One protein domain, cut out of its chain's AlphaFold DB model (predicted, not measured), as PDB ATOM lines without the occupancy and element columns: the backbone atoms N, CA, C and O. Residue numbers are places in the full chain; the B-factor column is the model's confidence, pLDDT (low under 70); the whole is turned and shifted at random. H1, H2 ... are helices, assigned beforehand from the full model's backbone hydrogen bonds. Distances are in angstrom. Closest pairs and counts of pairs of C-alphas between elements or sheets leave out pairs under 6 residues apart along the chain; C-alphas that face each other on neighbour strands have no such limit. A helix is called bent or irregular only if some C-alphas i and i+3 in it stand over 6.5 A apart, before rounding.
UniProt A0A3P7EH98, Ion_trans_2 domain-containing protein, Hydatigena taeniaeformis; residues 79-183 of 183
ATOM      1  N   ASN A  79      31.158  27.593  30.189       67.00
ATOM      2  CA  ASN A  79      32.248  27.152  29.314       67.00
ATOM      3  C   ASN A  79      31.882  27.259  27.820       67.00
ATOM      4  O   ASN A  79      32.777  27.273  26.976       67.00
ATOM      5  N   ILE A  80      30.588  27.391  27.476       70.88
ATOM      6  CA  ILE A  80      30.128  27.616  26.091       70.88
ATOM      7  C   ILE A  80      30.636  28.961  25.547       70.88
ATOM      8  O   ILE A  80      30.829  29.092  24.342       70.88
ATOM      9  N   PHE A  81      30.957  29.929  26.414       67.19
ATOM     10  CA  PHE A  81      31.520  31.221  26.004       67.19
ATOM     11  C   PHE A  81      32.859  31.079  25.263       67.19
ATOM     12  O   PHE A  81      33.172  31.896  24.404       67.19
ATOM     13  N   ASN A  82      33.629  30.023  25.543       64.81
ATOM     14  CA  ASN A  82      34.904  29.762  24.872       64.81
ATOM     15  C   ASN A  82      34.731  29.002  23.535       64.81
ATOM     16  O   ASN A  82      35.705  28.820  22.806       64.81
ATOM     17  N   PHE A  83      33.519  28.545  23.189       71.50
ATOM     18  CA  PHE A  83      33.270  27.735  21.988       71.50
ATOM     19  C   PHE A  83      33.469  28.522  20.684       71.50
ATOM     20  O   PHE A  83      33.998  27.982  19.712       71.50
ATOM     21  N   GLY A  84      33.113  29.808  20.692       64.88
ATOM     22  CA  GLY A  84      33.316  30.730  19.574       64.88
ATOM     23  C   GLY A  84      34.774  30.859  19.139       64.88
ATOM     24  O   GLY A  84      35.124  30.646  17.974       64.88
ATOM     25  N   GLU A  85      35.661  31.086  20.116       65.38
ATOM     26  CA  GLU A  85      37.110  31.142  19.896       65.38
ATOM     27  C   GLU A  85      37.646  29.809  19.342       65.38
ATOM     28  O   GLU A  85      38.465  29.799  18.422       65.38
ATOM     29  N   VAL A  86      37.156  28.670  19.849       71.81
ATOM     30  CA  VAL A  86      37.576  27.335  19.387       71.81
ATOM     31  C   VAL A  86      37.214  27.106  17.918       71.81
ATOM     32  O   VAL A  86      38.060  26.631  17.157       71.81
ATOM     33  N   LEU A  87      36.004  27.472  17.481       71.19
ATOM     34  CA  LEU A  87      35.594  27.315  16.078       71.19
ATOM     35  C   LEU A  87      36.415  28.185  15.116       71.19
ATOM     36  O   LEU A  87      36.704  27.751  13.995       71.19
ATOM     37  N   ASN A  88      36.808  29.381  15.557       70.56
ATOM     38  CA  ASN A  88      37.720  30.247  14.815       70.56
ATOM     39  C   ASN A  88      39.101  29.582  14.667       70.56
ATOM     40  O   ASN A  88      39.593  29.428  13.548       70.56
ATOM     41  N   TYR A  89      39.677  29.075  15.765       73.88
ATOM     42  CA  TYR A  89      40.968  28.376  15.736       73.88
ATOM     43  C   TYR A  89      40.970  27.120  14.855       73.88
ATOM     44  O   TYR A  89      41.993  26.795  14.255       73.88
ATOM     45  N   MET A  90      39.838  26.422  14.753       75.19
ATOM     46  CA  MET A  90      39.690  25.238  13.900       75.19
ATOM     47  C   MET A  90      39.577  25.570  12.401       75.19
ATOM     48  O   MET A  90      39.505  24.654  11.583       75.19
ATOM     49  N   GLY A  91      39.553  26.854  12.020       76.56
ATOM     50  CA  GLY A  91      39.485  27.295  10.624       76.56
ATOM     51  C   GLY A  91      38.134  27.045   9.943       76.56
ATOM     52  O   GLY A  91      38.034  27.181   8.725       76.56
ATOM     53  N   ILE A  92      37.097  26.686  10.710       78.00
ATOM     54  CA  ILE A  92      35.748  26.383  10.198       78.00
ATOM     55  C   ILE A  92      35.011  27.671   9.811       78.00
ATOM     56  O   ILE A  92      34.245  27.696   8.847       78.00
ATOM     57  N   LEU A  93      35.249  28.755  10.549       74.31
ATOM     58  CA  LEU A  93      34.614  30.047  10.329       74.31
ATOM     59  C   LEU A  93      35.602  31.000   9.652       74.31
ATOM     60  O   LEU A  93      36.477  31.569  10.294       74.31
ATOM     61  N   SER A  94      35.479  31.165   8.336       72.56
ATOM     62  CA  SER A  94      36.408  31.994   7.548       72.56
ATOM     63  C   SER A  94      36.019  33.477   7.469       72.56
ATOM     64  O   SER A  94      36.807  34.289   6.993       72.56
ATOM     65  N   SER A  95      34.806  33.841   7.898       83.06
ATOM     66  CA  SER A  95      34.273  35.207   7.805       83.06
ATOM     67  C   SER A  95      33.982  35.785   9.186       83.06
ATOM     68  O   SER A  95      33.252  35.175   9.968       83.06
ATOM     69  N   ASN A  96      34.491  36.994   9.447       80.69
ATOM     70  CA  ASN A  96      34.327  37.705  10.721       80.69
ATOM     71  C   ASN A  96      32.851  37.887  11.110       80.69
ATOM     72  O   ASN A  96      32.503  37.704  12.269       80.69
ATOM     73  N   HIS A  97      31.964  38.158  10.146       84.19
ATOM     74  CA  HIS A  97      30.530  38.313  10.424       84.19
ATOM     75  C   HIS A  97      29.847  37.008  10.843       84.19
ATOM     76  O   HIS A  97      28.926  37.023  11.655       84.19
ATOM     77  N   VAL A  98      30.291  35.869  10.302       81.50
ATOM     78  CA  VAL A  98      29.738  34.562  10.687       81.50
ATOM     79  C   VAL A  98      30.209  34.198  12.093       81.50
ATOM     80  O   VAL A  98      29.411  33.690  12.872       81.50
ATOM     81  N   ILE A  99      31.462  34.520  12.436       80.00
ATOM     82  CA  ILE A  99      32.001  34.347  13.794       80.00
ATOM     83  C   ILE A  99      31.182  35.158  14.791       80.00
ATOM     84  O   ILE A  99      30.638  34.590  15.729       80.00
ATOM     85  N   GLU A 100      31.004  36.452  14.536       83.38
ATOM     86  CA  GLU A 100      30.261  37.337  15.436       83.38
ATOM     87  C   GLU A 100      28.810  36.869  15.640       83.38
ATOM     88  O   GLU A 100      28.327  36.808  16.767       83.38
ATOM     89  N   THR A 101      28.134  36.437  14.570       82.88
ATOM     90  CA  THR A 101      26.749  35.938  14.661       82.88
ATOM     91  C   THR A 101      26.657  34.639  15.469       82.88
ATOM     92  O   THR A 101      25.740  34.462  16.275       82.88
ATOM     93  N   VAL A 102      27.597  33.715  15.254       83.19
ATOM     94  CA  VAL A 102      27.655  32.436  15.976       83.19
ATOM     95  C   VAL A 102      27.960  32.674  17.454       83.19
ATOM     96  O   VAL A 102      27.293  32.097  18.315       83.19
ATOM     97  N   ASP A 103      28.902  33.566  17.754       80.38
ATOM     98  CA  ASP A 103      29.294  33.905  19.120       80.38
ATOM     99  C   ASP A 103      28.130  34.532  19.888       80.38
ATOM    100  O   ASP A 103      27.817  34.084  20.992       80.38
ATOM    101  N   VAL A 104      27.421  35.497  19.291       82.75
ATOM    102  CA  VAL A 104      26.235  36.120  19.904       82.75
ATOM    103  C   VAL A 104      25.147  35.080  20.193       82.75
ATOM    104  O   VAL A 104      24.579  35.070  21.288       82.75
ATOM    105  N   PHE A 105      24.897  34.151  19.268       84.56
ATOM    106  CA  PHE A 105      23.923  33.077  19.472       84.56
ATOM    107  C   PHE A 105      24.293  32.171  20.658       84.56
ATOM    108  O   PHE A 105      23.456  31.904  21.529       84.56
ATOM    109  N   PHE A 106      25.550  31.724  20.728       83.75
ATOM    110  CA  PHE A 106      26.024  30.883  21.829       83.75
ATOM    111  C   PHE A 106      26.060  31.636  23.163       83.75
ATOM    112  O   PHE A 106      25.728  31.044  24.193       83.75
ATOM    113  N   ILE A 107      26.379  32.934  23.160       80.62
ATOM    114  CA  ILE A 107      26.330  33.796  24.349       80.62
ATOM    115  C   ILE A 107      24.895  33.933  24.865       80.62
ATOM    116  O   ILE A 107      24.669  33.786  26.067       80.62
ATOM    117  N   MET A 108      23.913  34.165  23.989       84.12
ATOM    118  CA  MET A 108      22.501  34.242  24.379       84.12
ATOM    119  C   MET A 108      22.018  32.917  24.987       84.12
ATOM    120  O   MET A 108      21.383  32.906  26.045       84.12
ATOM    121  N   PHE A 109      22.363  31.792  24.356       86.31
ATOM    122  CA  PHE A 109      22.027  30.461  24.861       86.31
ATOM    123  C   PHE A 109      22.681  30.176  26.223       86.31
ATOM    124  O   PHE A 109      22.022  29.693  27.148       86.31
ATOM    125  N   ALA A 110      23.963  30.520  26.379       84.44
ATOM    126  CA  ALA A 110      24.687  30.353  27.633       84.44
ATOM    127  C   ALA A 110      24.112  31.247  28.744       84.44
ATOM    128  O   ALA A 110      23.915  30.775  29.863       84.44
ATOM    129  N   MET A 111      23.768  32.501  28.434       84.62
ATOM    130  CA  MET A 111      23.119  33.425  29.369       84.62
ATOM    131  C   MET A 111      21.792  32.862  29.887       84.62
ATOM    132  O   MET A 111      21.555  32.896  31.094       84.62
ATOM    133  N   TRP A 112      20.951  32.298  29.011       89.06
ATOM    134  CA  TRP A 112      19.690  31.661  29.407       89.06
ATOM    135  C   TRP A 112      19.909  30.463  30.346       89.06
ATOM    136  O   TRP A 112      19.259  30.368  31.389       89.06
ATOM    137  N   MET A 113      20.864  29.586  30.025       88.50
ATOM    138  CA  MET A 113      21.183  28.410  30.846       88.50
ATOM    139  C   MET A 113      21.734  28.793  32.224       88.50
ATOM    140  O   MET A 113      21.294  28.267  33.248       88.50
ATOM    141  N   VAL A 114      22.654  29.756  32.273       87.31
ATOM    142  CA  VAL A 114      23.215  30.263  33.534       87.31
ATOM    143  C   VAL A 114      22.129  30.926  34.367       87.31
ATOM    144  O   VAL A 114      22.025  30.660  35.565       87.31
ATOM    145  N   ALA A 115      21.280  31.738  33.737       90.38
ATOM    146  CA  ALA A 115      20.186  32.392  34.425       90.38
ATOM    147  C   ALA A 115      19.197  31.383  35.027       90.38
ATOM    148  O   ALA A 115      18.716  31.596  36.143       90.38
ATOM    149  N   SER A 116      18.926  30.280  34.319       90.88
ATOM    150  CA  SER A 116      18.059  29.191  34.790       90.88
ATOM    151  C   SER A 116      18.649  28.495  36.013       90.88
ATOM    152  O   SER A 116      17.967  28.256  37.010       90.88
ATOM    153  N   GLY A 117      19.955  28.249  35.977       88.81
ATOM    154  CA  GLY A 117      20.685  27.696  37.108       88.81
ATOM    155  C   GLY A 117      20.678  28.590  38.343       88.81
ATOM    156  O   GLY A 117      20.463  28.104  39.452       88.81
ATOM    157  N   LEU A 118      20.844  29.901  38.151       89.56
ATOM    158  CA  LEU A 118      20.792  30.874  39.241       89.56
ATOM    159  C   LEU A 118      19.409  30.927  39.896       89.56
ATOM    160  O   LEU A 118      19.330  30.873  41.120       89.56
ATOM    161  N   ILE A 119      18.321  30.985  39.119       89.75
ATOM    162  CA  ILE A 119      16.973  30.996  39.706       89.75
ATOM    163  C   ILE A 119      16.642  29.664  40.388       89.75
ATOM    164  O   ILE A 119      16.088  29.679  41.485       89.75
ATOM    165  N   HIS A 120      17.049  28.530  39.809       88.44
ATOM    166  CA  HIS A 120      16.917  27.215  40.440       88.44
ATOM    167  C   HIS A 120      17.626  27.184  41.801       88.44
ATOM    168  O   HIS A 120      17.043  26.759  42.798       88.44
ATOM    169  N   LEU A 121      18.854  27.711  41.867       85.50
ATOM    170  CA  LEU A 121      19.615  27.807  43.108       85.50
ATOM    171  C   LEU A 121      18.927  28.720  44.133       85.50
ATOM    172  O   LEU A 121      18.777  28.328  45.286       85.50
ATOM    173  N   ILE A 122      18.483  29.911  43.725       87.69
ATOM    174  CA  ILE A 122      17.808  30.874  44.611       87.69
ATOM    175  C   ILE A 122      16.519  30.281  45.191       87.69
ATOM    176  O   ILE A 122      16.241  30.436  46.378       87.69
ATOM    177  N   ILE A 123      15.735  29.583  44.369       85.75
ATOM    178  CA  ILE A 123      14.482  28.957  44.799       85.75
ATOM    179  C   ILE A 123      14.747  27.797  45.768       85.75
ATOM    180  O   ILE A 123      14.021  27.653  46.752       85.75
ATOM    181  N   HIS A 124      15.793  27.003  45.518       81.81
ATOM    182  CA  HIS A 124      16.146  25.873  46.373       81.81
ATOM    183  C   HIS A 124      16.771  26.310  47.707       81.81
ATOM    184  O   HIS A 124      16.551  25.658  48.726       81.81
ATOM    185  N   LEU A 125      17.533  27.411  47.710       82.00
ATOM    186  CA  LEU A 125      18.100  28.004  48.926       82.00
ATOM    187  C   LEU A 125      17.037  28.699  49.786       82.00
ATOM    188  O   LEU A 125      17.127  28.649  51.011       82.00
ATOM    189  N   GLY A 126      16.027  29.312  49.164       82.88
ATOM    190  CA  GLY A 126      15.014  30.090  49.874       82.88
ATOM    191  C   GLY A 126      15.536  31.438  50.389       82.88
ATOM    192  O   GLY A 126      16.665  31.846  50.113       82.88
ATOM    193  N   ASP A 127      14.689  32.156  51.129       83.12
ATOM    194  CA  ASP A 127      15.063  33.421  51.761       83.12
ATOM    195  C   ASP A 127      15.776  33.136  53.094       83.12
ATOM    196  O   ASP A 127      15.165  32.667  54.047       83.12
ATOM    197  N   PHE A 128      17.073  33.452  53.178       80.38
ATOM    198  CA  PHE A 128      17.916  33.157  54.352       80.38
ATOM    199  C   PHE A 128      17.487  33.863  55.650       80.38
ATOM    200  O   PHE A 128      18.014  33.556  56.716       80.38
ATOM    201  N   TRP A 129      16.602  34.860  55.552       81.50
ATOM    202  CA  TRP A 129      16.162  35.686  56.678       81.50
ATOM    203  C   TRP A 129      14.830  35.224  57.284       81.50
ATOM    204  O   TRP A 129      14.473  35.659  58.376       81.50
ATOM    205  N   GLU A 130      14.076  34.370  56.594       78.19
ATOM    206  CA  GLU A 130      12.761  33.924  57.053       78.19
ATOM    207  C   GLU A 130      12.869  32.494  57.599       78.19
ATOM    208  O   GLU A 130      13.356  31.596  56.917       78.19
ATOM    209  N   GLU A 131      12.461  32.275  58.855       67.75
ATOM    210  CA  GLU A 131      12.607  30.958  59.499       67.75
ATOM    211  C   GLU A 131      11.732  29.887  58.820       67.75
ATOM    212  O   GLU A 131      12.147  28.731  58.682       67.75
ATOM    213  N   ASP A 132      10.570  30.290  58.290       65.31
ATOM    214  CA  ASP A 132       9.716  29.458  57.441       65.31
ATOM    215  C   ASP A 132      10.243  29.437  55.999       65.31
ATOM    216  O   ASP A 132       9.851  30.219  55.128       65.31
ATOM    217  N   HIS A 133      11.129  28.480  55.730       64.50
ATOM    218  CA  HIS A 133      11.681  28.259  54.401       64.50
ATOM    219  C   HIS A 133      10.590  27.725  53.462       64.50
ATOM    220  O   HIS A 133      10.332  26.521  53.386       64.50
ATOM    221  N   LYS A 134       9.963  28.615  52.686       63.00
ATOM    222  CA  LYS A 134       9.110  28.237  51.545       63.00
ATOM    223  C   LYS A 134       9.980  27.795  50.364       63.00
ATOM    224  O   LYS A 134      10.024  28.458  49.330       63.00
ATOM    225  N   ALA A 135      10.693  26.683  50.526       62.81
ATOM    226  CA  ALA A 135      11.478  26.086  49.453       62.81
ATOM    227  C   ALA A 135      10.531  25.440  48.430       62.81
ATOM    228  O   ALA A 135       9.947  24.383  48.688       62.81
ATOM    229  N   LEU A 136      10.364  26.073  47.266       70.38
ATOM    230  CA  LEU A 136       9.717  25.416  46.134       70.38
ATOM    231  C   LEU A 136      10.695  24.411  45.521       70.38
ATOM    232  O   LEU A 136      11.865  24.702  45.305       70.38
ATOM    233  N   GLN A 137      10.206  23.211  45.234       74.88
ATOM    234  CA  GLN A 137      10.988  22.174  44.569       74.88
ATOM    235  C   GLN A 137      10.675  22.229  43.073       74.88
ATOM    236  O   GLN A 137       9.807  21.507  42.589       74.88
ATOM    237  N   TRP A 138      11.320  23.152  42.360       84.31
ATOM    238  CA  TRP A 138      11.280  23.193  40.895       84.31
ATOM    239  C   TRP A 138      12.441  22.388  40.343       84.31
ATOM    240  O   TRP A 138      13.555  22.497  40.854       84.31
ATOM    241  N   ASN A 139      12.209  21.617  39.284       86.69
ATOM    242  CA  ASN A 139      13.326  21.015  38.573       86.69
ATOM    243  C   ASN A 139      14.046  22.085  37.742       86.69
ATOM    244  O   ASN A 139      13.469  23.102  37.350       86.69
ATOM    245  N   TYR A 140      15.307  21.824  37.396       85.25
ATOM    246  CA  TYR A 140      16.081  22.700  36.511       85.25
ATOM    247  C   TYR A 140      15.373  22.967  35.168       85.25
ATOM    248  O   TYR A 140      15.396  24.085  34.660       85.25
ATOM    249  N   LEU A 141      14.687  21.965  34.606       88.12
ATOM    250  CA  LEU A 141      13.937  22.117  33.354       88.12
ATOM    251  C   LEU A 141      12.726  23.048  33.493       88.12
ATOM    252  O   LEU A 141      12.454  23.817  32.572       88.12
ATOM    253  N   ASP A 142      12.053  23.034  34.645       90.81
ATOM    254  CA  ASP A 142      10.935  23.943  34.928       90.81
ATOM    255  C   ASP A 142      11.447  25.390  35.026       90.81
ATOM    256  O   ASP A 142      10.823  26.317  34.510       90.81
ATOM    257  N   CYS A 143      12.643  25.581  35.596       90.69
ATOM    258  CA  CYS A 143      13.327  26.876  35.633       90.69
ATOM    259  C   CYS A 143      13.715  27.361  34.225       90.69
ATOM    260  O   CYS A 143      13.518  28.536  33.900       90.69
ATOM    261  N   CYS A 144      14.208  26.460  33.365       91.19
ATOM    262  CA  CYS A 144      14.524  26.776  31.970       91.19
ATOM    263  C   CYS A 144      13.271  27.215  31.211       91.19
ATOM    264  O   CYS A 144      13.309  28.220  30.497       91.19
ATOM    265  N   TYR A 145      12.169  26.481  31.385       93.00
ATOM    266  CA  TYR A 145      10.873  26.807  30.799       93.00
ATOM    267  C   TYR A 145      10.380  28.179  31.269       93.00
ATOM    268  O   TYR A 145      10.100  29.046  30.439       93.00
ATOM    269  N   PHE A 146      10.364  28.413  32.582       93.00
ATOM    270  CA  PHE A 146       9.946  29.682  33.170       93.00
ATOM    271  C   PHE A 146      10.747  30.867  32.613       93.00
ATOM    272  O   PHE A 146      10.167  31.871  32.187       93.00
ATOM    273  N   LEU A 147      12.077  30.752  32.542       92.75
ATOM    274  CA  LEU A 147      12.904  31.821  31.984       92.75
ATOM    275  C   LEU A 147      12.736  31.994  30.479       92.75
ATOM    276  O   LEU A 147      12.784  33.126  30.014       92.75
ATOM    277  N   LEU A 148      12.507  30.923  29.720       92.00
ATOM    278  CA  LEU A 148      12.260  31.021  28.280       92.00
ATOM    279  C   LEU A 148      10.931  31.737  27.991       92.00
ATOM    280  O   LEU A 148      10.862  32.614  27.127       92.00
ATOM    281  N   VAL A 149       9.886  31.434  28.761       92.50
ATOM    282  CA  VAL A 149       8.576  32.106  28.696       92.50
ATOM    283  C   VAL A 149       8.679  33.574  29.123       92.50
ATOM    284  O   VAL A 149       8.024  34.445  28.547       92.50
ATOM    285  N   THR A 150       9.527  33.865  30.110       91.75
ATOM    286  CA  THR A 150       9.757  35.231  30.602       91.75
ATOM    287  C   THR A 150      10.580  36.056  29.610       91.75
ATOM    288  O   THR A 150      10.219  37.188  29.304       91.75
ATOM    289  N   MET A 151      11.650  35.482  29.052       89.62
ATOM    290  CA  MET A 151      12.508  36.118  28.046       89.62
ATOM    291  C   MET A 151      11.764  36.370  26.730       89.62
ATOM    292  O   MET A 151      11.969  37.401  26.100       89.62
ATOM    293  N   SER A 152      10.855  35.471  26.345       90.12
ATOM    294  CA  SER A 152       9.960  35.674  25.196       90.12
ATOM    295  C   SER A 152       8.809  36.646  25.477       90.12
ATOM    296  O   SER A 152       8.005  36.908  24.585       90.12
ATOM    297  N   THR A 153       8.723  37.214  26.687       91.25
ATOM    298  CA  THR A 153       7.669  38.143  27.137       91.25
ATOM    299  C   THR A 153       6.245  37.571  27.093       91.25
ATOM    300  O   THR A 153       5.277  38.322  27.162       91.25
ATOM    301  N   VAL A 154       6.102  36.241  27.015       93.56
ATOM    302  CA  VAL A 154       4.797  35.562  26.997       93.56
ATOM    303  C   VAL A 154       4.168  35.563  28.389       93.56
ATOM    304  O   VAL A 154       3.004  35.921  28.534       93.56
ATOM    305  N   GLY A 155       4.941  35.180  29.411       90.12
ATOM    306  CA  GLY A 155       4.537  35.277  30.818       90.12
ATOM    307  C   GLY A 155       3.241  34.540  31.186       90.12
ATOM    308  O   GLY A 155       2.324  35.167  31.704       90.12
ATOM    309  N   PHE A 156       3.164  33.218  30.971       91.44
ATOM    310  CA  PHE A 156       1.964  32.420  31.291       91.44
ATOM    311  C   PHE A 156       1.507  32.516  32.757       91.44
ATOM    312  O   PHE A 156       0.311  32.424  33.027       91.44
ATOM    313  N   GLY A 157       2.439  32.717  33.695       87.44
ATOM    314  CA  GLY A 157       2.137  32.883  35.123       87.44
ATOM    315  C   GLY A 157       1.809  31.584  35.868       87.44
ATOM    316  O   GLY A 157       1.324  31.633  36.996       87.44
ATOM    317  N   ASP A 158       2.078  30.432  35.259       89.19
ATOM    318  CA  ASP A 158       1.961  29.099  35.853       89.19
ATOM    319  C   ASP A 158       3.079  28.817  36.868       89.19
ATOM    320  O   ASP A 158       2.820  28.319  37.966       89.19
ATOM    321  N   PHE A 159       4.306  29.223  36.539       88.19
ATOM    322  CA  PHE A 159       5.447  29.243  37.447       88.19
ATOM    323  C   PHE A 159       5.800  30.685  37.814       88.19
ATOM    324  O   PHE A 159       5.940  31.546  36.948       88.19
ATOM    325  N   TYR A 160       5.961  30.963  39.109       87.94
ATOM    326  CA  TYR A 160       6.463  32.246  39.600       87.94
ATOM    327  C   TYR A 160       7.203  32.083  40.940       87.94
ATOM    328  O   TYR A 160       6.770  31.302  41.794       87.94
ATOM    329  N   PRO A 161       8.322  32.799  41.157       87.38
ATOM    330  CA  PRO A 161       9.042  32.729  42.418       87.38
ATOM    331  C   PRO A 161       8.219  33.371  43.543       87.38
ATOM    332  O   PRO A 161       7.757  34.512  43.442       87.38
ATOM    333  N   VAL A 162       8.051  32.633  44.641       85.38
ATOM    334  CA  VAL A 162       7.367  33.117  45.853       85.38
ATOM    335  C   VAL A 162       8.348  33.781  46.826       85.38
ATOM    336  O   VAL A 162       7.918  34.551  47.678       85.38
ATOM    337  N   THR A 163       9.649  33.532  46.686       87.50
ATOM    338  CA  THR A 163      10.704  34.114  47.527       87.50
ATOM    339  C   THR A 163      10.990  35.569  47.151       87.50
ATOM    340  O   THR A 163      10.820  35.982  45.997       87.50
ATOM    341  N   ILE A 164      11.422  36.372  48.123       88.94
ATOM    342  CA  ILE A 164      11.817  37.769  47.905       88.94
ATOM    343  C   ILE A 164      13.057  37.818  47.010       88.94
ATOM    344  O   ILE A 164      13.069  38.570  46.030       88.94
ATOM    345  N   LEU A 165      14.057  36.972  47.278       89.88
ATOM    346  CA  LEU A 165      15.268  36.887  46.457       89.88
ATOM    347  C   LEU A 165      14.962  36.471  45.012       89.88
ATOM    348  O   LEU A 165      15.503  37.060  44.076       89.88
ATOM    349  N   GLY A 166      14.056  35.508  44.816       90.31
ATOM    350  CA  GLY A 166      13.653  35.063  43.481       90.31
ATOM    351  C   GLY A 166      12.928  36.159  42.698       90.31
ATOM    352  O   GLY A 166      13.197  36.357  41.513       90.31
ATOM    353  N   ARG A 167      12.054  36.928  43.359       90.94
ATOM    354  CA  ARG A 167      11.378  38.076  42.732       90.94
ATOM    355  C   ARG A 167      12.353  39.186  42.351       90.94
ATOM    356  O   ARG A 167      12.289  39.675  41.226       90.94
ATOM    357  N   LEU A 168      13.277  39.542  43.245       92.50
ATOM    358  CA  LEU A 168      14.317  40.537  42.962       92.50
ATOM    359  C   LEU A 168      15.192  40.122  41.777       92.50
ATOM    360  O   LEU A 168      15.460  40.941  40.897       92.50
ATOM    361  N   TYR A 169      15.582  38.848  41.722       93.00
ATOM    362  CA  TYR A 169      16.343  38.304  40.606       93.00
ATOM    363  C   TYR A 169      15.615  38.499  39.269       93.00
ATOM    364  O   TYR A 169      16.203  39.013  38.318       93.00
ATOM    365  N   ILE A 170      14.321  38.171  39.201       92.31
ATOM    366  CA  ILE A 170      13.533  38.324  37.970       92.31
ATOM    367  C   ILE A 170      13.343  39.794  37.579       92.31
ATOM    368  O   ILE A 170      13.450  40.120  36.396       92.31
ATOM    369  N   CYS A 171      13.154  40.698  38.544       91.88
ATOM    370  CA  CYS A 171      13.087  42.137  38.268       91.88
ATOM    371  C   CYS A 171      14.356  42.674  37.590       91.88
ATOM    372  O   CYS A 171      14.259  43.550  36.733       91.88
ATOM    373  N   VAL A 172      15.532  42.149  37.948       92.44
ATOM    374  CA  VAL A 172      16.810  42.515  37.313       92.44
ATOM    375  C   VAL A 172      17.018  41.762  35.996       92.44
ATOM    376  O   VAL A 172      17.530  42.333  35.036       92.44
ATOM    377  N   PHE A 173      16.599  40.499  35.917       91.50
ATOM    378  CA  PHE A 173      16.803  39.656  34.741       91.50
ATOM    379  C   PHE A 173      16.000  40.122  33.518       91.50
ATOM    380  O   PHE A 173      16.546  40.151  32.420       91.50
ATOM    381  N   ILE A 174      14.735  40.527  33.685       90.81
ATOM    382  CA  ILE A 174      13.859  40.939  32.570       90.81
ATOM    383  C   ILE A 174      14.473  42.053  31.697       90.81
ATOM    384  O   ILE A 174      14.567  41.854  30.484       90.81
ATOM    385  N   PRO A 175      14.915  43.210  32.236       91.00
ATOM    386  CA  PRO A 175      15.499  44.261  31.403       91.00
ATOM    387  C   PRO A 175      16.793  43.810  30.716       91.00
ATOM    388  O   PRO A 175      17.014  44.170  29.562       91.00
ATOM    389  N   VAL A 176      17.618  42.988  31.376       89.31
ATOM    390  CA  VAL A 176      18.841  42.428  30.777       89.31
ATOM    391  C   VAL A 176      18.493  41.503  29.613       89.31
ATOM    392  O   VAL A 176      19.047  41.650  28.528       89.31
ATOM    393  N   ALA A 177      17.532  40.599  29.801       87.12
ATOM    394  CA  ALA A 177      17.100  39.651  28.782       87.12
ATOM    395  C   ALA A 177      16.525  40.353  27.539       87.12
ATOM    396  O   ALA A 177      16.843  39.969  26.414       87.12
ATOM    397  N   ILE A 178      15.736  41.416  27.731       88.00
ATOM    398  CA  ILE A 178      15.176  42.218  26.632       88.00
ATOM    399  C   ILE A 178      16.280  42.940  25.850       88.00
ATOM    400  O   ILE A 178      16.230  42.989  24.621       88.00
ATOM    401  N   VAL A 179      17.277  43.501  26.541       88.69
ATOM    402  CA  VAL A 179      18.416  44.162  25.886       88.69
ATOM    403  C   VAL A 179      19.244  43.153  25.089       88.69
ATOM    404  O   VAL A 179      19.579  43.433  23.941       88.69
ATOM    405  N   SER A 180      19.510  41.974  25.654       81.81
ATOM    406  CA  SER A 180      20.255  40.907  24.979       81.81
ATOM    407  C   SER A 180      19.549  40.374  23.731       81.81
ATOM    408  O   SER A 180      20.222  40.010  22.781       81.81
ATOM    409  N   LEU A 181      18.212  40.350  23.703       78.88
ATOM    410  CA  LEU A 181      17.439  39.900  22.535       78.88
ATOM    411  C   LEU A 181      17.430  40.922  21.383       78.88
ATOM    412  O   LEU A 181      17.043  40.597  20.263       78.88
ATOM    413  N   ARG A 182      17.804  42.175  21.667       73.56
ATOM    414  CA  ARG A 182      17.853  43.261  20.682       73.56
ATOM    415  C   ARG A 182      19.222  43.395  19.998       73.56
ATOM    416  O   ARG A 182      19.290  44.083  18.978       73.56
ATOM    417  N   MET A 183      20.277  42.817  20.572       60.16
ATOM    418  CA  MET A 183      21.622  42.795  19.980       60.16
ATOM    419  C   MET A 183      21.749  41.663  18.968       60.16
ATOM    420  O   MET A 183      22.387  41.918  17.926       60.16
TER     421      MET A 183
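This is residues 79 to 183 of the 183 residues of the protein "Ion_trans_2 domain-containing protein" of Hydatigena taeniaeformis (UniProt A0A3P7EH98). One long helix, H2, runs through most of a rod-shaped model, and the other three helices pack on it: H1 folds back along its first part as a hairpin, H4 runs back beside its later part, and the short H3 crosses it steeply. H3 also meets H4 near residue 151, and the link of residues 126 to 139 loops out past the end of H2. The printed part has 105 residues with four named helices, H1 to H4 in that order, and no named strand, and its class is all helix. The whole is loose, with a radius of gyration of the C-alphas of 16.8 A and spans of 56 by 25 by 20 A.

H1 is residues 79 to 89, 16.2 A from first to last C-alpha, and begins at C-alpha 79 (32.248, 27.152, 29.314). It is irregular, but only just: C-alphas 81 and 84 are 6.7 A apart. H2 is residues 96 to 125, 42.6 A long, from C-alpha 96 at (34.327, 37.705, 10.721). H3 is residues 140 to 151, 16.3 A long. H4 is residues 164 to 182, 28.4 A long, and ends at C-alpha 182 (17.853, 43.261, 20.682). H4 has a kink of 27 degrees near residue 175 and is neither bent nor irregular, but only just: C-alphas 172 and 175 are 6.3 A apart.

H2 is the hub and touches the three other helices; the helix packing is part aligned, part crossed, with two of four tilts shallow. H1 and H2 form a helical hairpin, opposite ways at a shallow tilt of 14 degrees. There H2 touches H1 with residues 99 to 110 alone, and the closest C-alphas, those of Gly 84 and Asp 103, are 5.1 A apart. H2 touches H3 with residues 112 to 120 alone, at a steep tilt of 60 degrees, opposite ways; the closest C-alphas are those of Ser 116 and Cys 144, 5.1 A apart. H2 and H4 touch at a shallow tilt of 10 degrees, opposite ways, the closest C-alphas being those of Ile 122 and Gly 166, 6.0 A apart. H3, with residues 150 to 151 alone, touches residues 174 to 178 of H4, the same way at a steep tilt of 56 degrees; the C-alphas of Met 151 and Ala 177, the closest, are 5.8 A apart. H1 is apart from H3 and H4. In H2 and H3 every O i to N i+4 pair is within hydrogen-bond range; in H1 4 of 7 are, in H4 13 of 15.

The two C-alphas farthest apart, those of Ser 94 and Glu 131, are 57.2 A apart. The printed part has no cut and ends at residue 183, the chain's last. The links H2 to H3 and H3 to H4 are long; H1 to H2 is short. The mean pLDDT of the printed part is 83.1, with residues 79, 81 to 82, 84 to 85, 131 to 135 and 183 under 70.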